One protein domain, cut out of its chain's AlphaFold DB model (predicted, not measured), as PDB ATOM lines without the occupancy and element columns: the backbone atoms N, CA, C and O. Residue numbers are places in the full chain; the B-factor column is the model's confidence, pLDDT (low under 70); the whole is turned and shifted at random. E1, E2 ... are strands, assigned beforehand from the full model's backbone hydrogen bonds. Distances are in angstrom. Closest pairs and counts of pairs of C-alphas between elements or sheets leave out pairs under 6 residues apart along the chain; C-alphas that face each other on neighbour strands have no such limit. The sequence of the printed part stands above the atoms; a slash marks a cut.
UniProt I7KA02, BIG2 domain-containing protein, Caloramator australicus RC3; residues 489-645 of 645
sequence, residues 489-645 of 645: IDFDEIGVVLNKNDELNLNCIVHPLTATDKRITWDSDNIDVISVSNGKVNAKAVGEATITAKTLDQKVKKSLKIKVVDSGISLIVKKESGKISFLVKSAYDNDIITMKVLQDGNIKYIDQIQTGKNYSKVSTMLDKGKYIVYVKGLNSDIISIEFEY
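What this domain is: This is residues 489 to 645 of the 645 residues of the protein "BIG2 domain-containing protein" of Caloramator australicus RC3 (UniProt I7KA02). A long, twisted and curled sheet, E5 E8 E9 E2 E10 E11 E14, is shared by two sandwiches side by side: the sheet E13 E12 E15 E16 covers its E2, E10, E11 and E14 part, and the small sheet E3 E7 E6 covers its E5, E8 and E9 part from the opposite face. The strands cross at 40 degrees in the first sandwich and 33 degrees in the second, and the two-strand ribbon E1 E4 lies near the ends of E8 and E9. The printed part has 157 residues with sixteen named strands, E1 to E16 in order, and no named helix; the class is all strand. The seven-strand sheet is mixed, in the order given, and the others are antiparallel. The whole is compact, with a radius of gyration of the C-alphas of 15.9 A and spans of 48 by 34 by 26 A.

Where its parts are: E1, residues 489 to 491, begins at C-alpha 489 (111.682, 88.104, 116.779) and runs on into E2, 493 to 499, at 54 degrees. E3, 503 to 505, runs on into E4, 508 to 511, at 22 degrees. E5 is 520 to 524, E6 530 to 533 and E7 536 to 539. E8, 543 to 551, is 26.5 A long and E9, 557 to 565, 26.1 A. E10 is 569 to 576, E11 579 to 586, E12 592 to 599 and E13, 602 to 610, 24.5 A long. E14 is 616 to 620, E15 626 to 632 and E16 639 to 644, ending at C-alpha 644 (100.033, 92.199, 128.479).

How they stand to each other: In the seven-strand sheet E5 and E14 are the edge strands. E9 and E2 are parallel at 31 degrees, with N 498 and O 563 2.8 A apart, within hydrogen-bond range. E2 and E10 are antiparallel, with N 497 and O 571 at 2.8 A. E8 and E9 form a hairpin, with N 549 and O 558 at 2.9 A. The closest C-alphas of E2 and E16 are those of Gly 495 and Phe 643, 5.5 A apart. In the four-strand sheet E12 and E15 are antiparallel, with N 596 and O 630 at 2.9 A. E6 and E7 form a hairpin, with N 538 and O 531 at 2.8 A, and the closest C-alphas of E6 and E8 are those of Ile 530 and Ala 545, 6.1 A apart. E1 and E4 are antiparallel, with N 490 and O 509 at 2.9 A; the closest C-alphas of E1 and E9, those of Ile 489 and Lys 558, are 5.7 A apart.

The domain as a whole: The two C-alphas farthest apart, those of Thr 516 and Leu 634, are 49.8 A apart. The printed part has no cut and ends at the chain's last residue. No link is long; E4 to E5 and E15 to E16 are short, the others tight. The mean pLDDT of the printed part is 91.5; residues 512 to 515 are under 70.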
ATOM      1  N   ILE A 489     111.383  86.679 116.728       89.31
ATOM      2  CA  ILE A 489     111.682  88.104 116.779       89.31
ATOM      3  C   ILE A 489     110.956  88.649 118.007       89.31
ATOM      4  O   ILE A 489     109.753  88.417 118.150       89.31
ATOM      5  N   ASP A 490     111.659  89.389 118.854       88.12
ATOM      6  CA  ASP A 490     111.114  89.927 120.095       88.12
ATOM      7  C   ASP A 490     111.310  91.446 120.194       88.12
ATOM      8  O   ASP A 490     112.303  91.998 119.709       88.12
ATOM      9  N   PHE A 491     110.318  92.106 120.798       90.88
ATOM     10  CA  PHE A 491     110.327  93.528 121.138       90.88
ATOM     11  C   PHE A 491     110.336  93.667 122.655       90.88
ATOM     12  O   PHE A 491     109.606  92.945 123.342       90.88
ATOM     13  N   ASP A 492     111.110  94.624 123.155       89.81
ATOM     14  CA  ASP A 492     111.053  95.003 124.568       89.81
ATOM     15  C   ASP A 492     109.779  95.818 124.845       89.81
ATOM     16  O   ASP A 492     109.204  95.757 125.932       89.81
ATOM     17  N   GLU A 493     109.318  96.585 123.854       94.44
ATOM     18  CA  GLU A 493     108.085  97.360 123.908       94.44
ATOM     19  C   GLU A 493     106.845  96.461 123.819       94.44
ATOM     20  O   GLU A 493     106.636  95.738 122.844       94.44
ATOM     21  N   ILE A 494     105.981  96.563 124.828       93.94
ATOM     22  CA  ILE A 494     104.712  95.822 124.929       93.94
ATOM     23  C   ILE A 494     103.480  96.737 124.849       93.94
ATOM     24  O   ILE A 494     102.353  96.255 124.784       93.94
ATOM     25  N   GLY A 495     103.686  98.056 124.813       95.50
ATOM     26  CA  GLY A 495     102.648  99.052 124.553       95.50
ATOM     27  C   GLY A 495     103.268 100.402 124.203       95.50
ATOM     28  O   GLY A 495     104.175 100.861 124.891       95.50
ATOM     29  N   VAL A 496     102.806 101.048 123.130       97.88
ATOM     30  CA  VAL A 496     103.343 102.338 122.678       97.88
ATOM     31  C   VAL A 496     102.226 103.309 122.296       97.88
ATOM     32  O   VAL A 496     101.387 103.016 121.441       97.88
ATOM     33  N   VAL A 497     102.275 104.502 122.887       98.25
ATOM     34  CA  VAL A 497     101.518 105.688 122.482       98.25
ATOM     35  C   VAL A 497     102.512 106.802 122.162       98.25
ATOM     36  O   VAL A 497     103.307 107.173 123.020       98.25
ATOM     37  N   LEU A 498     102.479 107.351 120.952       98.12
ATOM     38  CA  LEU A 498     103.330 108.475 120.555       98.12
ATOM     39  C   LEU A 498     102.488 109.725 120.322       98.12
ATOM     40  O   LEU A 498     101.434 109.667 119.691       98.12
ATOM     41  N   ASN A 499     102.977 110.870 120.778       96.44
ATOM     42  CA  ASN A 499     102.470 112.150 120.328       96.44
ATOM     43  C   ASN A 499     102.842 112.362 118.855       96.44
ATOM     44  O   ASN A 499     103.899 111.928 118.390       96.44
ATOM     45  N   LYS A 500     101.988 113.048 118.102       97.06
ATOM     46  CA  LYS A 500     102.255 113.387 116.707       97.06
ATOM     47  C   LYS A 500     103.620 114.076 116.566       97.06
ATOM     48  O   LYS A 500     103.969 114.953 117.357       97.06
ATOM     49  N   ASN A 501     104.355 113.691 115.524       95.62
ATOM     50  CA  ASN A 501     105.726 114.092 115.197       95.62
ATOM     51  C   ASN A 501     106.823 113.537 116.118       95.62
ATOM     52  O   ASN A 501     107.996 113.809 115.859       95.62
ATOM     53  N   ASP A 502     106.490 112.759 117.151       95.69
ATOM     54  CA  ASP A 502     107.518 112.049 117.904       95.69
ATOM     55  C   ASP A 502     108.084 110.869 117.103       95.69
ATOM     56  O   ASP A 502     107.436 110.248 116.250       95.69
ATOM     57  N   GLU A 503     109.334 110.559 117.424       95.12
ATOM     58  CA  GLU A 503     110.076 109.439 116.873       95.12
ATOM     59  C   GLU A 503     110.367 108.413 117.974       95.12
ATOM     60  O   GLU A 503     110.568 108.762 119.144       95.12
ATOM     61  N   LEU A 504     110.431 107.142 117.584       95.25
ATOM     62  CA  LEU A 504     110.814 106.032 118.452       95.25
ATOM     63  C   LEU A 504     111.759 105.098 117.699       95.25
ATOM     64  O   LEU A 504     111.457 104.668 116.592       95.25
ATOM     65  N   ASN A 505     112.885 104.745 118.313       92.50
ATOM     66  CA  ASN A 505     113.710 103.642 117.830       92.50
ATOM     67  C   ASN A 505     113.293 102.372 118.563       92.50
ATOM     68  O   ASN A 505     113.411 102.309 119.787       92.50
ATOM     69  N   LEU A 506     112.812 101.380 117.822       90.81
ATOM     70  CA  LEU A 506     112.449 100.088 118.386       90.81
ATOM     71  C   LEU A 506     113.655  99.180 118.468       90.81
ATOM     72  O   LEU A 506     114.398  99.023 117.494       90.81
ATOM     73  N   ASN A 507     113.807  98.553 119.629       77.12
ATOM     74  CA  ASN A 507     114.787  97.503 119.805       77.12
ATOM     75  C   ASN A 507     114.159  96.167 119.407       77.12
ATOM     76  O   ASN A 507     113.081  95.808 119.870       77.12
ATOM     77  N   CYS A 508     114.827  95.448 118.516       83.00
ATOM     78  CA  CYS A 508     114.333  94.200 117.960       83.00
ATOM     79  C   CYS A 508     115.423  93.143 118.094       83.00
ATOM     80  O   CYS A 508     116.506  93.297 117.522       83.00
ATOM     81  N   ILE A 509     115.136  92.064 118.819       81.88
ATOM     82  CA  ILE A 509     116.082  90.967 119.036       81.88
ATOM     83  C   ILE A 509     115.655  89.773 118.183       81.88
ATOM     84  O   ILE A 509     114.491  89.382 118.176       81.88
ATOM     85  N   VAL A 510     116.599  89.217 117.422       82.62
ATOM     86  CA  VAL A 510     116.381  88.058 116.545       82.62
ATOM     87  C   VAL A 510     117.025  86.834 117.187       82.62
ATOM     88  O   VAL A 510     118.248  86.809 117.364       82.62
ATOM     89  N   HIS A 511     116.220  85.822 117.510       73.06
ATOM     90  CA  HIS A 511     116.679  84.578 118.127       73.06
ATOM     91  C   HIS A 511     116.691  83.407 117.129       73.06
ATOM     92  O   HIS A 511     115.885  83.400 116.201       73.06
ATOM     93  N   PRO A 512     117.567  82.403 117.320       69.62
ATOM     94  CA  PRO A 512     118.677  82.432 118.266       69.62
ATOM     95  C   PRO A 512     119.704  83.495 117.855       69.62
ATOM     96  O   PRO A 512     119.855  83.817 116.676       69.62
ATOM     97  N   LEU A 513     120.477  84.007 118.816       60.78
ATOM     98  CA  LEU A 513     121.555  84.962 118.526       60.78
ATOM     99  C   LEU A 513     122.658  84.362 117.638       60.78
ATOM    100  O   LEU A 513     123.553  85.079 117.203       60.78
ATOM    101  N   THR A 514     122.621  83.067 117.347       68.00
ATOM    102  CA  THR A 514     123.517  82.375 116.414       68.00
ATOM    103  C   THR A 514     122.911  82.179 115.021       68.00
ATOM    104  O   THR A 514     123.568  81.576 114.177       68.00
ATOM    105  N   ALA A 515     121.702  82.692 114.744       66.12
ATOM    106  CA  ALA A 515     121.067  82.578 113.432       66.12
ATOM    107  C   ALA A 515     121.977  83.108 112.312       66.12
ATOM    108  O   ALA A 515     122.601  84.166 112.450       66.12
ATOM    109  N   THR A 516     122.049  82.365 111.206       79.62
ATOM    110  CA  THR A 516     122.997  82.624 110.111       79.62
ATOM    111  C   THR A 516     122.672  83.907 109.344       79.62
ATOM    112  O   THR A 516     123.590  84.608 108.927       79.62
ATOM    113  N   ASP A 517     121.389  84.253 109.197       78.62
ATOM    114  CA  ASP A 517     120.933  85.532 108.643       78.62
ATOM    115  C   ASP A 517     119.914  86.173 109.592       78.62
ATOM    116  O   ASP A 517     118.828  85.642 109.808       78.62
ATOM    117  N   LYS A 518     120.284  87.316 110.173       84.44
ATOM    118  CA  LYS A 518     119.465  88.063 111.144       84.44
ATOM    119  C   LYS A 518     118.830  89.311 110.548       84.44
ATOM    120  O   LYS A 518     118.294  90.141 111.280       84.44
ATOM    121  N   ARG A 519     118.956  89.512 109.236       85.56
ATOM    122  CA  ARG A 519     118.384  90.689 108.589       85.56
ATOM    123  C   ARG A 519     116.866  90.595 108.648       85.56
ATOM    124  O   ARG A 519     116.271  89.577 108.292       85.56
ATOM    125  N   ILE A 520     116.262  91.695 109.069       92.12
ATOM    126  CA  ILE A 520     114.818  91.866 109.106       92.12
ATOM    127  C   ILE A 520     114.417  93.040 108.226       92.12
ATOM    128  O   ILE A 520     115.164  94.006 108.060       92.12
ATOM    129  N   THR A 521     113.223  92.950 107.671       92.00
ATOM    130  CA  THR A 521     112.534  94.042 107.000       92.00
ATOM    131  C   THR A 521     111.418  94.555 107.898       92.00
ATOM    132  O   THR A 521     110.888  93.827 108.740       92.00
ATOM    133  N   TRP A 522     111.093  95.832 107.736       94.25
ATOM    134  CA  TRP A 522     110.055  96.510 108.502       94.25
ATOM    135  C   TRP A 522     108.929  96.936 107.575       94.25
ATOM    136  O   TRP A 522     109.172  97.326 106.435       94.25
ATOM    137  N   ASP A 523     107.711  96.862 108.085       94.81
ATOM    138  CA  ASP A 523     106.489  97.181 107.361       94.81
ATOM    139  C   ASP A 523     105.489  97.851 108.310       94.81
ATOM    140  O   ASP A 523     105.536  97.608 109.519       94.81
ATOM    141  N   SER A 524     104.604  98.684 107.772       97.50
ATOM    142  CA  SER A 524     103.524  99.346 108.513       97.50
ATOM    143  C   SER A 524     102.222  99.125 107.761       97.50
ATOM    144  O   SER A 524     102.168  99.376 106.558       97.50
ATOM    145  N   ASP A 525     101.176  98.685 108.457       98.12
ATOM    146  CA  ASP A 525      99.845  98.512 107.857       98.12
ATOM    147  C   ASP A 525      99.182  99.847 107.463       98.12
ATOM    148  O   ASP A 525      98.266  99.859 106.641       98.12
ATOM    149  N   ASN A 526      99.666 100.972 108.004       97.31
ATOM    150  CA  ASN A 526      99.190 102.313 107.698       97.31
ATOM    151  C   ASN A 526     100.344 103.332 107.713       97.31
ATOM    152  O   ASN A 526     100.648 103.971 108.725       97.31
ATOM    153  N   ILE A 527     100.985 103.492 106.551       96.62
ATOM    154  CA  ILE A 527     102.162 104.355 106.360       96.62
ATOM    155  C   ILE A 527     101.873 105.856 106.541       96.62
ATOM    156  O   ILE A 527     102.804 106.638 106.781       96.62
ATOM    157  N   ASP A 528     100.605 106.262 106.423       96.25
ATOM    158  CA  ASP A 528     100.159 107.651 106.572       96.25
ATOM    159  C   ASP A 528     100.047 108.057 108.045       96.25
ATOM    160  O   ASP A 528     100.265 109.219 108.385       96.25
ATOM    161  N   VAL A 529      99.785 107.091 108.932       97.75
ATOM    162  CA  VAL A 529      99.791 107.278 110.391       97.75
ATOM    163  C   VAL A 529     101.198 107.056 110.942       97.75
ATOM    164  O   VAL A 529     101.710 107.904 111.677       97.75
ATOM    165  N   ILE A 530     101.859 105.956 110.563       98.12
ATOM    166  CA  ILE A 530     103.189 105.588 111.063       98.12
ATOM    167  C   ILE A 530     104.066 105.063 109.935       98.12
ATOM    168  O   ILE A 530     103.736 104.071 109.290       98.12
ATOM    169  N   SER A 531     105.254 105.646 109.771       95.75
ATOM    170  CA  SER A 531     106.308 105.040 108.947       95.75
ATOM    171  C   SER A 531     107.427 104.462 109.788       95.75
ATOM    172  O   SER A 531     107.874 105.105 110.738       95.75
ATOM    173  N   VAL A 532     107.943 103.311 109.368       96.19
ATOM    174  CA  VAL A 532     109.095 102.655 109.981       96.19
ATOM    175  C   VAL A 532     110.180 102.412 108.934       96.19
ATOM    176  O   VAL A 532     109.900 101.949 107.833       96.19
ATOM    177  N   SER A 533     111.425 102.736 109.271       88.06
ATOM    178  CA  SER A 533     112.597 102.432 108.447       88.06
ATOM    179  C   SER A 533     113.757 102.053 109.353       88.06
ATOM    180  O   SER A 533     114.144 102.840 110.213       88.06
ATOM    181  N   ASN A 534     114.318 100.854 109.173       83.56
ATOM    182  CA  ASN A 534     115.411 100.325 110.002       83.56
ATOM    183  C   ASN A 534     115.131 100.422 111.518       83.56
ATOM    184  O   ASN A 534     115.999 100.820 112.285       83.56
ATOM    185  N   GLY A 535     113.899 100.120 111.943       87.25
ATOM    186  CA  GLY A 535     113.475 100.215 113.347       87.25
ATOM    187  C   GLY A 535     113.194 101.636 113.854       87.25
ATOM    188  O   GLY A 535     112.671 101.781 114.956       87.25
ATOM    189  N   LYS A 536     113.465 102.685 113.063       93.81
ATOM    190  CA  LYS A 536     113.068 104.062 113.381       93.81
ATOM    191  C   LYS A 536     111.621 104.307 112.958       93.81
ATOM    192  O   LYS A 536     111.316 104.363 111.764       93.81
ATOM    193  N   VAL A 537     110.750 104.473 113.941       97.06
ATOM    194  CA  VAL A 537     109.325 104.790 113.826       97.06
ATOM    195  C   VAL A 537     109.129 106.304 113.860       97.06
ATOM    196  O   VAL A 537     109.696 106.982 114.714       97.06
ATOM    197  N   ASN A 538     108.303 106.826 112.955       95.50
ATOM    198  CA  ASN A 538     107.911 108.236 112.905       95.50
ATOM    199  C   ASN A 538     106.383 108.332 112.947       95.50
ATOM    200  O   ASN A 538     105.712 107.787 112.062       95.50
ATOM    201  N   ALA A 539     105.847 109.020 113.956       97.56
ATOM    202  CA  ALA A 539     104.414 109.234 114.137       97.56
ATOM    203  C   ALA A 539     103.938 110.443 113.312       97.56
ATOM    204  O   ALA A 539     104.205 111.589 113.666       97.56
ATOM    205  N   LYS A 540     103.240 110.205 112.199       96.62
ATOM    206  CA  LYS A 540     102.872 111.249 111.225       96.62
ATOM    207  C   LYS A 540     101.497 111.863 111.478       96.62
ATOM    208  O   LYS A 540     101.338 113.081 111.393       96.62
ATOM    209  N   ALA A 541     100.501 111.031 111.771       97.75
ATOM    210  CA  ALA A 541      99.111 111.449 111.938       97.75
ATOM    211  C   ALA A 541      98.446 110.680 113.080       97.75
ATOM    212  O   ALA A 541      98.865 109.575 113.402       97.75
ATOM    213  N   VAL A 542      97.417 111.274 113.692       97.81
ATOM    214  CA  VAL A 542      96.622 110.635 114.752       97.81
ATOM    215  C   VAL A 542      95.920 109.398 114.192       97.81
ATOM    216  O   VAL A 542      95.337 109.453 113.110       97.81
ATOM    217  N   GLY A 543      95.969 108.292 114.930       97.88
ATOM    218  CA  GLY A 543      95.423 107.006 114.503       97.88
ATOM    219  C   GLY A 543      96.142 105.833 115.159       97.88
ATOM    220  O   GLY A 543      96.919 106.011 116.093       97.88
ATOM    221  N   GLU A 544      95.900 104.626 114.667       97.69
ATOM    222  CA  GLU A 544      96.649 103.429 115.052       97.69
ATOM    223  C   GLU A 544      97.295 102.825 113.810       97.69
ATOM    224  O   GLU A 544      96.713 102.861 112.725       97.69
ATOM    225  N   ALA A 545      98.486 102.260 113.983       97.44
ATOM    226  CA  ALA A 545      99.110 101.418 112.977       97.44
ATOM    227  C   ALA A 545      99.845 100.257 113.650       97.44
ATOM    228  O   ALA A 545     100.391 100.383 114.753       97.44
ATOM    229  N   THR A 546      99.864  99.120 112.974       97.44
ATOM    230  CA  THR A 546     100.638  97.944 113.347       97.44
ATOM    231  C   THR A 546     101.904  97.908 112.516       97.44
ATOM    232  O   THR A 546     101.883  97.731 111.297       97.44
ATOM    233  N   ILE A 547     103.032  98.014 113.198       97.56
ATOM    234  CA  ILE A 547     104.334  97.789 112.583       97.56
ATOM    235  C   ILE A 547     104.704  96.313 112.686       97.56
ATOM    236  O   ILE A 547     104.385  95.643 113.670       97.56
ATOM    237  N   THR A 548     105.378  95.791 111.668       96.31
ATOM    238  CA  THR A 548     105.788  94.386 111.619       96.31
ATOM    239  C   THR A 548     107.247  94.262 111.207       96.31
ATOM    240  O   THR A 548     107.621  94.692 110.117       96.31
ATOM    241  N   ALA A 549     108.051  93.620 112.054       93.12
ATOM    242  CA  ALA A 549     109.381  93.133 111.712       93.12
ATOM    243  C   ALA A 549     109.265  91.714 111.140       93.12
ATOM    244  O   ALA A 549     108.578  90.865 111.716       93.12
ATOM    245  N   LYS A 550     109.906  91.449 110.002       94.88
ATOM    246  CA  LYS A 550     109.853  90.160 109.294       94.88
ATOM    247  C   LYS A 550     111.267  89.726 108.933       94.88
ATOM    248  O   LYS A 550     112.060  90.560 108.509       94.88
ATOM    249  N   THR A 551     111.597  88.444 109.051       91.50
ATOM    250  CA  THR A 551     112.844  87.917 108.470       91.50
ATOM    251  C   THR A 551     112.848  88.087 106.953       91.50
ATOM    252  O   THR A 551     111.789  88.175 106.328       91.50
ATOM    253  N   LEU A 552     114.033  88.119 106.335       88.06
ATOM    254  CA  LEU A 552     114.145  88.263 104.877       88.06
ATOM    255  C   LEU A 552     113.443  87.124 104.113       88.06
ATOM    256  O   LEU A 552     112.847  87.361 103.064       88.06
ATOM    257  N   ASP A 553     113.453  85.910 104.668       85.25
ATOM    258  CA  ASP A 553     112.710  84.754 104.143       85.25
ATOM    259  C   ASP A 553     111.205  84.772 104.489       85.25
ATOM    260  O   ASP A 553     110.464  83.875 104.092       85.25
ATOM    261  N   GLN A 554     110.757  85.794 105.225       88.69
ATOM    262  CA  GLN A 554     109.393  86.045 105.690       88.69
ATOM    263  C   GLN A 554     108.768  84.957 106.574       88.69
ATOM    264  O   GLN A 554     107.559  85.014 106.826       88.69
ATOM    265  N   LYS A 555     109.547  83.989 107.071       90.12
ATOM    266  CA  LYS A 555     109.028  82.880 107.889       90.12
ATOM    267  C   LYS A 555     108.737  83.274 109.331       90.12
ATOM    268  O   LYS A 555     107.806  82.734 109.919       90.12
ATOM    269  N   VAL A 556     109.495  84.216 109.889       94.25
ATOM    270  CA  VAL A 556     109.305  84.706 111.261       94.25
ATOM    271  C   VAL A 556     108.899  86.171 111.218       94.25
ATOM    272  O   VAL A 556     109.500  86.976 110.502       94.25
ATOM    273  N   LYS A 557     107.847  86.515 111.965       95.56
ATOM    274  CA  LYS A 557     107.296  87.872 112.034       95.56
ATOM    275  C   LYS A 557     106.926  88.217 113.470       95.56
ATOM    276  O   LYS A 557     106.440  87.357 114.203       95.56
ATOM    277  N   LYS A 558     107.097  89.482 113.841       95.69
ATOM    278  CA  LYS A 558     106.606  90.051 115.099       95.69
ATOM    279  C   LYS A 558     105.979  91.404 114.819       95.69
ATOM    280  O   LYS A 558     106.530  92.193 114.052       95.69
ATOM    281  N   SER A 559     104.839  91.656 115.447       95.44
ATOM    282  CA  SER A 559     104.068  92.879 115.254       95.44
ATOM    283  C   SER A 559     103.884  93.622 116.569       95.44
ATOM    284  O   SER A 559     103.766  92.999 117.625       95.44
ATOM    285  N   LEU A 560     103.849  94.949 116.488       95.56
ATOM    286  CA  LEU A 560     103.577  95.842 117.607       95.56
ATOM    287  C   LEU A 560     102.567  96.891 117.149       95.56
ATOM    288  O   LEU A 560     102.775  97.576 116.148       95.56
ATOM    289  N   LYS A 561     101.459  97.006 117.876       96.06
ATOM    290  CA  LYS A 561     100.482  98.065 117.639       96.06
ATOM    291  C   LYS A 561     100.965  99.343 118.320       96.06
ATOM    292  O   LYS A 561     101.305  99.322 119.501       96.06
ATOM    293  N   ILE A 562     100.956 100.447 117.581       97.56
ATOM    294  CA  ILE A 562     101.314 101.771 118.081       97.56
ATOM    295  C   ILE A 562     100.134 102.715 117.858       97.56
ATOM    296  O   ILE A 562      99.567 102.782 116.765       97.56
ATOM    297  N   LYS A 563      99.782 103.469 118.901       98.06
ATOM    298  CA  LYS A 563      98.763 104.518 118.846       98.06
ATOM    299  C   LYS A 563      99.429 105.885 118.732       98.06
ATOM    300  O   LYS A 563     100.323 106.199 119.510       98.06
ATOM    301  N   VAL A 564      98.977 106.711 117.799       98.00
ATOM    302  CA  VAL A 564      99.400 108.106 117.664       98.00
ATOM    303  C   VAL A 564      98.282 109.020 118.140       98.00
ATOM    304  O   VAL A 564      97.133 108.889 117.718       98.00
ATOM    305  N   VAL A 565      98.629 109.961 119.010       97.12
ATOM    306  CA  VAL A 565      97.722 110.951 119.600       97.12
ATOM    307  C   VAL A 565      98.259 112.362 119.378       97.12
ATOM    308  O   VAL A 565      99.421 112.544 119.032       97.12
ATOM    309  N   ASP A 566      97.424 113.368 119.602       95.81
ATOM    310  CA  ASP A 566      97.841 114.771 119.671       95.81
ATOM    311  C   ASP A 566      97.434 115.320 121.043       95.81
ATOM    312  O   ASP A 566      96.466 116.057 121.180       95.81
ATOM    313  N   SER A 567      98.092 114.803 122.084       91.19
ATOM    314  CA  SER A 567      97.747 115.048 123.498       91.19
ATOM    315  C   SER A 567      98.845 115.780 124.268       91.19
ATOM    316  O   SER A 567      98.647 116.169 125.418       91.19
ATOM    317  N   GLY A 568     100.026 115.922 123.662       92.56
ATOM    318  CA  GLY A 568     101.238 116.404 124.312       92.56
ATOM    319  C   GLY A 568     101.996 115.342 125.117       92.56
ATOM    320  O   GLY A 568     103.014 115.690 125.707       92.56
ATOM    321  N   ILE A 569     101.557 114.074 125.150       94.31
ATOM    322  CA  ILE A 569     102.250 112.984 125.860       94.31
ATOM    323  C   ILE A 569     102.577 111.816 124.926       94.31
ATOM    324  O   ILE A 569     101.728 111.354 124.162       94.31
ATOM    325  N   SER A 570     103.789 111.282 125.085       96.38
ATOM    326  CA  SER A 570     104.193 109.960 124.600       96.38
ATOM    327  C   SER A 570     104.442 109.016 125.775       96.38
ATOM    328  O   SER A 570     105.048 109.406 126.777       96.38
ATOM    329  N   LEU A 571     104.007 107.766 125.643       97.38
ATOM    330  CA  LEU A 571     104.172 106.688 126.612       97.38
ATOM    331  C   LEU A 571     104.700 105.434 125.913       97.38
ATOM    332  O   LEU A 571     104.112 104.953 124.948       97.38
ATOM    333  N   ILE A 572     105.755 104.848 126.466       97.44
ATOM    334  CA  ILE A 572     106.281 103.551 126.047       97.44
ATOM    335  C   ILE A 572     106.293 102.636 127.267       97.44
ATOM    336  O   ILE A 572     106.884 102.967 128.295       97.44
ATOM    337  N   VAL A 573     105.658 101.479 127.142       97.06
ATOM    338  CA  VAL A 573     105.660 100.403 128.131       97.06
ATOM    339  C   VAL A 573     106.653  99.349 127.664       97.06
ATOM    340  O   VAL A 573     106.482  98.768 126.590       97.06
ATOM    341  N   LYS A 574     107.695  99.110 128.459       95.25
ATOM    342  CA  LYS A 574     108.725  98.106 128.191       95.25
ATOM    343  C   LYS A 574     108.685  96.989 129.218       95.25
ATOM    344  O   LYS A 574     108.591  97.247 130.422       95.25
ATOM    345  N   LYS A 575     108.823  95.760 128.736       89.69
ATOM    346  CA  LYS A 575     109.166  94.605 129.553       89.69
ATOM    347  C   LYS A 575     110.661  94.641 129.854       89.69
ATOM    348  O   LYS A 575     111.480  94.699 128.946       89.69
ATOM    349  N   GLU A 576     111.006  94.581 131.130       83.88
ATOM    350  CA  GLU A 576     112.380  94.446 131.613       83.88
ATOM    351  C   GLU A 576     112.470  93.217 132.531       83.88
ATOM    352  O   GLU A 576     111.455  92.613 132.885       83.88
ATOM    353  N   SER A 577     113.680  92.805 132.916       72.38
ATOM    354  CA  SER A 577     113.862  91.645 133.800       72.38
ATOM    355  C   SER A 577     113.125  91.824 135.132       72.38
ATOM    356  O   SER A 577     113.550  92.601 135.988       72.38
ATOM    357  N   GLY A 578     111.998  91.124 135.289       72.31
ATOM    358  CA  GLY A 578     111.166  91.132 136.494       72.31
ATOM    359  C   GLY A 578     110.287  92.372 136.684       72.31
ATOM    360  O   GLY A 578     109.427  92.347 137.558       72.31
ATOM    361  N   LYS A 579     110.439  93.417 135.861       88.25
ATOM    362  CA  LYS A 579     109.769  94.717 136.033       88.25
ATOM    363  C   LYS A 579     109.131  95.196 134.734       88.25
ATOM    364  O   LYS A 579     109.565  94.846 133.637       88.25
ATOM    365  N   ILE A 580     108.150  96.076 134.872       93.94
ATOM    366  CA  ILE A 580     107.625  96.883 133.774       93.94
ATOM    367  C   ILE A 580     108.122  98.305 133.942       93.94
ATOM    368  O   ILE A 580     108.021  98.885 135.026       93.94
ATOM    369  N   SER A 581     108.626  98.861 132.851       94.94
ATOM    370  CA  SER A 581     109.102 100.231 132.792       94.94
ATOM    371  C   SER A 581     108.200 101.073 131.909       94.94
ATOM    372  O   SER A 581     107.897 100.710 130.775       94.94
ATOM    373  N   PHE A 582     107.789 102.216 132.437       96.31
ATOM    374  CA  PHE A 582     106.980 103.207 131.750       96.31
ATOM    375  C   PHE A 582     107.876 104.405 131.460       96.31
ATOM    376  O   PHE A 582     108.329 105.100 132.372       96.31
ATOM    377  N   LEU A 583     108.172 104.622 130.184       96.00
ATOM    378  CA  LEU A 583     108.906 105.782 129.712       96.00
ATOM    379  C   LEU A 583     107.887 106.806 129.233       96.00
ATOM    380  O   LEU A 583     107.140 106.543 128.291       96.00
ATOM    381  N   VAL A 584     107.875 107.977 129.858       95.44
ATOM    382  CA  VAL A 584     106.922 109.041 129.547       95.44
ATOM    383  C   VAL A 584     107.647 110.310 129.129       95.44
ATOM    384  O   VAL A 584     108.615 110.721 129.767       95.44
ATOM    385  N   LYS A 585     107.182 110.943 128.058       94.12
ATOM    386  CA  LYS A 585     107.683 112.227 127.564       94.12
ATOM    387  C   LYS A 585     106.513 113.197 127.444       94.12
ATOM    388  O   LYS A 585     105.477 112.824 126.899       94.12
ATOM    389  N   SER A 586     106.698 114.424 127.928       92.31
ATOM    390  CA  SER A 586     105.763 115.532 127.712       92.31
ATOM    391  C   SER A 586     106.313 116.489 126.655       92.31
ATOM    392  O   SER A 586     107.526 116.685 126.551       92.31
ATOM    393  N   ALA A 587     105.420 117.107 125.888       90.69
ATOM    394  CA  ALA A 587     105.725 118.255 125.039       90.69
ATOM    395  C   ALA A 587     105.937 119.546 125.856       90.69
ATOM    396  O   ALA A 587     106.439 120.535 125.321       90.69
ATOM    397  N   TYR A 588     105.569 119.543 127.142       87.62
ATOM    398  CA  TYR A 588     105.703 120.676 128.053       87.62
ATOM    399  C   TYR A 588     106.907 120.484 128.989       87.62
ATOM    400  O   TYR A 588     107.045 119.457 129.656       87.62
ATOM    401  N   ASP A 589     107.785 121.487 129.062       80.81
ATOM    402  CA  ASP A 589     108.968 121.451 129.929       80.81
ATOM    403  C   ASP A 589     108.567 121.341 131.413       80.81
ATOM    404  O   ASP A 589     107.771 122.141 131.908       80.81
ATOM    405  N   ASN A 590     109.183 120.404 132.146       80.75
ATOM    406  CA  ASN A 590     108.972 120.195 133.587       80.75
ATOM    407  C   ASN A 590     107.522 119.864 133.990       80.75
ATOM    408  O   ASN A 590     107.145 120.124 135.137       80.75
ATOM    409  N   ASP A 591     106.729 119.293 133.077       88.31
ATOM    410  CA  ASP A 591     105.361 118.832 133.343       88.31
ATOM    411  C   ASP A 591     105.328 117.777 134.457       88.31
ATOM    412  O   ASP A 591     106.252 116.973 134.601       88.31
ATOM    413  N   ILE A 592     104.260 117.775 135.254       87.88
ATOM    414  CA  ILE A 592     104.040 116.768 136.294       87.88
ATOM    415  C   ILE A 592     103.013 115.790 135.757       87.88
ATOM    416  O   ILE A 592     101.834 116.115 135.605       87.88
ATOM    417  N   ILE A 593     103.469 114.576 135.495       92.56
ATOM    418  CA  ILE A 593     102.644 113.508 134.964       92.56
ATOM    419  C   ILE A 593     102.219 112.592 136.095       92.56
ATOM    420  O   ILE A 593     103.053 112.078 136.831       92.56
ATOM    421  N   THR A 594     100.917 112.341 136.185       93.50
ATOM    422  CA  THR A 594     100.349 111.273 137.004       93.50
ATOM    423  C   THR A 594     100.094 110.056 136.133       93.50
ATOM    424  O   THR A 594      99.468 110.158 135.074       93.50
ATOM    425  N   MET A 595     100.539 108.897 136.601       96.06
ATOM    426  CA  MET A 595     100.311 107.621 135.948       96.06
ATOM    427  C   MET A 595      99.588 106.666 136.885       96.06
ATOM    428  O   MET A 595      99.905 106.586 138.068       96.06
ATOM    429  N   LYS A 596      98.627 105.922 136.341       97.69
ATOM    430  CA  LYS A 596      97.818 104.951 137.074       97.69
ATOM    431  C   LYS A 596      97.695 103.668 136.259       97.69
ATOM    432  O   LYS A 596      97.176 103.704 135.146       97.69
ATOM    433  N   VAL A 597      98.125 102.545 136.821       97.56
ATOM    434  CA  VAL A 597      98.027 101.212 136.211       97.56
ATOM    435  C   VAL A 597      96.950 100.410 136.925       97.56
ATOM    436  O   VAL A 597      96.939 100.333 138.158       97.56
ATOM    437  N   LEU A 598      96.034  99.828 136.153       96.94
ATOM    438  CA  LEU A 598      94.931  99.023 136.657       96.94
ATOM    439  C   LEU A 598      94.970  97.609 136.079       96.94
ATOM    440  O   LEU A 598      95.329  97.414 134.919       96.94
ATOM    441  N   GLN A 599      94.522  96.651 136.886       96.88
ATOM    442  CA  GLN A 599      94.196  95.283 136.488       96.88
ATOM    443  C   GLN A 599      92.817  94.955 137.049       96.88
ATOM    444  O   GLN A 599      92.590  95.137 138.248       96.88
ATOM    445  N   ASP A 600      91.890  94.531 136.190       93.56
ATOM    446  CA  ASP A 600      90.503  94.223 136.568       93.56
ATOM    447  C   ASP A 600      89.839  95.356 137.379       93.56
ATOM    448  O   ASP A 600      89.182  95.135 138.393       93.56
ATOM    449  N   GLY A 601      90.092  96.609 136.978       91.69
ATOM    450  CA  GLY A 601      89.585  97.815 137.645       91.69
ATOM    451  C   GLY A 601      90.308  98.212 138.942       91.69
ATOM    452  O   GLY A 601      90.113  99.326 139.431       91.69
ATOM    453  N   ASN A 602      91.190  97.365 139.476       91.81
ATOM    454  CA  ASN A 602      91.944  97.636 140.700       91.81
ATOM    455  C   ASN A 602      93.255  98.360 140.397       91.81
ATOM    456  O   ASN A 602      93.982  97.969 139.486       91.81
ATOM    457  N   ILE A 603      93.592  99.379 141.191       96.06
ATOM    458  CA  ILE A 603      94.874 100.086 141.077       96.06
ATOM    459  C   ILE A 603      95.990  99.146 141.522       96.06
ATOM    460  O   ILE A 603      96.006  98.704 142.669       96.06
ATOM    461  N   LYS A 604      96.925  98.860 140.620       95.94
ATOM    462  CA  LYS A 604      98.119  98.059 140.914       95.94
ATOM    463  C   LYS A 604      99.355  98.921 141.100       95.94
ATOM    464  O   LYS A 604     100.237  98.564 141.868       95.94
ATOM    465  N   TYR A 605      99.386 100.075 140.441       95.38
ATOM    466  CA  TYR A 605     100.463 101.040 140.581       95.38
ATOM    467  C   TYR A 605      99.949 102.453 140.309       95.38
ATOM    468  O   TYR A 605      99.083 102.661 139.455       95.38
ATOM    469  N   ILE A 606     100.467 103.421 141.056       94.25
ATOM    470  CA  ILE A 606     100.219 104.842 140.845       94.25
ATOM    471  C   ILE A 606     101.490 105.604 141.190       94.25
ATOM    472  O   ILE A 606     102.118 105.317 142.207       94.25
ATOM    473  N   ASP A 607     101.862 106.556 140.345       93.25
ATOM    474  CA  ASP A 607     103.036 107.389 140.583       93.25
ATOM    475  C   ASP A 607     102.886 108.761 139.925       93.25
ATOM    476  O   ASP A 607     102.039 108.962 139.043       93.25
ATOM    477  N   GLN A 608     103.714 109.704 140.361       92.31
ATOM    478  CA  GLN A 608     103.861 111.015 139.755       92.31
ATOM    479  C   GLN A 608     105.321 111.276 139.401       92.31
ATOM    480  O   GLN A 608     106.209 111.150 140.239       92.31
ATOM    481  N   ILE A 609     105.567 111.702 138.164       90.62
ATOM    482  CA  ILE A 609     106.906 112.014 137.671       90.62
ATOM    483  C   ILE A 609     106.949 113.411 137.061       90.62
ATOM    484  O   ILE A 609     106.087 113.789 136.271       90.62
ATOM    485  N   GLN A 610     107.975 114.179 137.423       89.81
ATOM    486  CA  GLN A 610     108.291 115.431 136.748       89.81
ATOM    487  C   GLN A 610     109.131 115.132 135.501       89.81
ATOM    488  O   GLN A 610     110.219 114.566 135.614       89.81
ATOM    489  N   THR A 611     108.644 115.503 134.318       86.62
ATOM    490  CA  THR A 611     109.322 115.185 133.057       86.62
ATOM    491  C   THR A 611     110.358 116.224 132.657       86.62
ATOM    492  O   THR A 611     110.093 117.422 132.691       86.62
ATOM    493  N   GLY A 612     111.524 115.772 132.191       80.00
ATOM    494  CA  GLY A 612     112.481 116.621 131.472       80.00
ATOM    495  C   GLY A 612     112.177 116.724 129.968       80.00
ATOM    496  O   GLY A 612     111.133 116.287 129.498       80.00
ATOM    497  N   LYS A 613     113.139 117.238 129.186       74.50
ATOM    498  CA  LYS A 613     113.049 117.311 127.706       74.50
ATOM    499  C   LYS A 613     113.027 115.946 127.003       74.50
ATOM    500  O   LYS A 613     112.657 115.853 125.836       74.50
ATOM    501  N   ASN A 614     113.480 114.906 127.699       85.69
ATOM    502  CA  ASN A 614     113.543 113.532 127.213       85.69
ATOM    503  C   ASN A 614     112.558 112.656 127.993       85.69
ATOM    504  O   ASN A 614     112.005 113.077 129.010       85.69
ATOM    505  N   TYR A 615     112.398 111.413 127.540       88.69
ATOM    506  CA  TYR A 615     111.663 110.402 128.288       88.69
ATOM    507  C   TYR A 615     112.170 110.300 129.728       88.69
ATOM    508  O   TYR A 615     113.368 110.199 129.989       88.69
ATOM    509  N   SER A 616     111.225 110.322 130.652       91.56
ATOM    510  CA  SER A 616     111.419 110.092 132.075       91.56
ATOM    511  C   SER A 616     110.868 108.706 132.395       91.56
ATOM    512  O   SER A 616     109.825 108.319 131.871       91.56
ATOM    513  N   LYS A 617     111.600 107.926 133.187       94.19
ATOM    514  CA  LYS A 617     111.311 106.509 133.418       94.19
ATOM    515  C   LYS A 617     110.809 106.295 134.839       94.19
ATOM    516  O   LYS A 617     111.433 106.769 135.785       94.19
ATOM    517  N   VAL A 618     109.740 105.520 134.971       93.19
ATOM    518  CA  VAL A 618     109.338 104.879 136.229       93.19
ATOM    519  C   VAL A 618     109.207 103.379 136.006       93.19
ATOM    520  O   VAL A 618     108.903 102.940 134.897       93.19
ATOM    521  N   SER A 619     109.450 102.586 137.042       92.75
ATOM    522  CA  SER A 619     109.421 101.127 136.945       92.75
ATOM    523  C   SER A 619     108.690 100.535 138.136       92.75
ATOM    524  O   SER A 619     108.856 101.002 139.260       92.75
ATOM    525  N   THR A 620     107.926  99.472 137.905       92.25
ATOM    526  CA  THR A 620     107.279  98.707 138.974       92.25
ATOM    527  C   THR A 620     107.303  97.217 138.667       92.25
ATOM    528  O   THR A 620     107.368  96.805 137.509       92.25
ATOM    529  N   MET A 621     107.228  96.403 139.715       90.50
ATOM    530  CA  MET A 621     106.911  94.987 139.577       90.50
ATOM    531  C   MET A 621     105.393  94.853 139.419       90.50
ATOM    532  O   MET A 621     104.637  95.540 140.109       90.50
ATOM    533  N   LEU A 622     104.952  93.996 138.507       87.25
ATOM    534  CA  LEU A 622     103.551  93.632 138.303       87.25
ATOM    535  C   LEU A 622     103.490  92.118 138.089       87.25
ATOM    536  O   LEU A 622     104.434  91.535 137.564       87.25
ATOM    537  N   ASP A 623     102.404  91.470 138.499       89.00
ATOM    538  CA  ASP A 623     102.202  90.050 138.202       89.00
ATOM    539  C   ASP A 623     101.906  89.854 136.707       89.00
ATOM    540  O   ASP A 623     101.538  90.798 136.006       89.00
ATOM    541  N   LYS A 624     102.029  88.629 136.190       88.62
ATOM    542  CA  LYS A 624     101.622  88.352 134.804       88.62
ATOM    543  C   LYS A 624     100.136  88.627 134.610       88.62
ATOM    544  O   LYS A 624      99.317  88.230 135.441       88.62
ATOM    545  N   GLY A 625      99.783  89.265 133.503       92.75
ATOM    546  CA  GLY A 625      98.387  89.569 133.206       92.75
ATOM    547  C   GLY A 625      98.192  90.742 132.257       92.75
ATOM    548  O   GLY A 625      99.142  91.309 131.721       92.75
ATOM    549  N   LYS A 626      96.920  91.093 132.057       96.12
ATOM    550  CA  LYS A 626      96.495  92.219 131.226       96.12
ATOM    551  C   LYS A 626      96.245  93.446 132.084       96.12
ATOM    552  O   LYS A 626      95.577  93.364 133.113       96.12
ATOM    553  N   TYR A 627      96.756  94.575 131.629       97.31
ATOM    554  CA  TYR A 627      96.711  95.838 132.344       97.31
ATOM    555  C   TYR A 627      96.267  96.955 131.416       97.31
ATOM    556  O   TYR A 627      96.491  96.904 130.209       97.31
ATOM    557  N   ILE A 628      95.712  98.005 132.009       97.75
ATOM    558  CA  ILE A 628      95.548  99.299 131.359       97.75
ATOM    559  C   ILE A 628      96.304 100.349 132.159       97.75
ATOM    560  O   ILE A 628      96.187 100.427 133.385       97.75
ATOM    561  N   VAL A 629      97.091 101.162 131.470       97.62
ATOM    562  CA  VAL A 629      97.745 102.326 132.062       97.62
ATOM    563  C   VAL A 629      97.083 103.592 131.548       97.62
ATOM    564  O   VAL A 629      96.836 103.729 130.352       97.62
ATOM    565  N   TYR A 630      96.802 104.510 132.466       97.31
ATOM    566  CA  TYR A 630      96.349 105.866 132.194       97.31
ATOM    567  C   TYR A 630      97.451 106.846 132.567       97.31
ATOM    568  O   TYR A 630      98.054 106.726 133.637       97.31
ATOM    569  N   VAL A 631      97.680 107.836 131.712       96.44
ATOM    570  CA  VAL A 631      98.686 108.878 131.916       96.44
ATOM    571  C   VAL A 631      98.050 110.236 131.671       96.44
ATOM    572  O   VAL A 631      97.374 110.432 130.663       96.44
ATOM    573  N   LYS A 632      98.263 111.168 132.598       93.00
ATOM    574  CA  LYS A 632      97.785 112.547 132.493       93.00
ATOM    575  C   LYS A 632      98.844 113.514 133.014       93.00
ATOM    576  O   LYS A 632      99.272 113.379 134.159       93.00
ATOM    577  N   GLY A 633      99.223 114.494 132.204       88.94
ATOM    578  CA  GLY A 633      99.999 115.653 132.642       88.94
ATOM    579  C   GLY A 633      99.093 116.824 133.007       88.94
ATOM    580  O   GLY A 633      97.869 116.776 132.825       88.94
ATOM    581  N   LEU A 634      99.690 117.886 133.543       84.31
ATOM    582  CA  LEU A 634      98.942 119.061 133.990       84.31
ATOM    583  C   LEU A 634      98.304 119.802 132.806       84.31
ATOM    584  O   LEU A 634      97.173 120.271 132.910       84.31
ATOM    585  N   ASN A 635      99.027 119.860 131.683       79.50
ATOM    586  CA  ASN A 635      98.651 120.606 130.479       79.50
ATOM    587  C   ASN A 635      98.274 119.706 129.292       79.50
ATOM    588  O   ASN A 635      98.224 120.178 128.162       79.50
ATOM    589  N   SER A 636      98.044 118.417 129.532       86.00
ATOM    590  CA  SER A 636      97.822 117.410 128.493       86.00
ATOM    591  C   SER A 636      96.540 116.611 128.712       86.00
ATOM    592  O   SER A 636      96.030 116.453 129.837       86.00
ATOM    593  N   ASP A 637      96.024 116.091 127.602       86.44
ATOM    594  CA  ASP A 637      94.894 115.175 127.611       86.44
ATOM    595  C   ASP A 637      95.303 113.812 128.165       86.44
ATOM    596  O   ASP A 637      96.461 113.393 128.093       86.44
ATOM    597  N   ILE A 638      94.335 113.115 128.761       91.69
ATOM    598  CA  ILE A 638      94.574 111.771 129.276       91.69
ATOM    599  C   ILE A 638      94.790 110.809 128.108       91.69
ATOM    600  O   ILE A 638      93.991 110.752 127.173       91.69
ATOM    601  N   ILE A 639      95.852 110.015 128.191       96.50
ATOM    602  CA  ILE A 639      96.094 108.907 127.271       96.50
ATOM    603  C   ILE A 639      96.017 107.588 128.021       96.50
ATOM    604  O   ILE A 639      96.239 107.523 129.233       96.50
ATOM    605  N   SER A 640      95.718 106.521 127.289       95.62
ATOM    606  CA  SER A 640      95.741 105.174 127.834       95.62
ATOM    607  C   SER A 640      96.168 104.145 126.804       95.62
ATOM    608  O   SER A 640      95.972 104.333 125.597       95.62
ATOM    609  N   ILE A 641      96.720 103.043 127.304       96.81
ATOM    610  CA  ILE A 641      97.036 101.859 126.512       96.81
ATOM    611  C   ILE A 641      96.865 100.593 127.345       96.81
ATOM    612  O   ILE A 641      97.186 100.567 128.536       96.81
ATOM    613  N   GLU A 642      96.341  99.557 126.700       96.44
ATOM    614  CA  GLU A 642      96.314  98.203 127.237       96.44
ATOM    615  C   GLU A 642      97.604  97.475 126.866       96.44
ATOM    616  O   GLU A 642      98.112  97.627 125.754       96.44
ATOM    617  N   PHE A 643      98.130  96.679 127.790       94.12
ATOM    618  CA  PHE A 643      99.301  95.843 127.552       94.12
ATOM    619  C   PHE A 643      99.191  94.520 128.316       94.12
ATOM    620  O   PHE A 643      98.450  94.401 129.295       94.12
ATOM    621  N   GLU A 644      99.943  93.522 127.861       92.12
ATOM    622  CA  GLU A 644     100.033  92.199 128.479       92.12
ATOM    623  C   GLU A 644     101.482  91.940 128.908       92.12
ATOM    624  O   GLU A 644     102.404  92.155 128.116       92.12
ATOM    625  N   TYR A 645     101.675  91.534 130.167       87.62
ATOM    626  CA  TYR A 645     102.989  91.297 130.781       87.62
ATOM    627  C   TYR A 645     103.272  89.822 131.066       87.62
ATOM    628  O   TYR A 645     102.389  89.164 131.674       87.62
TER     629      TYR A 645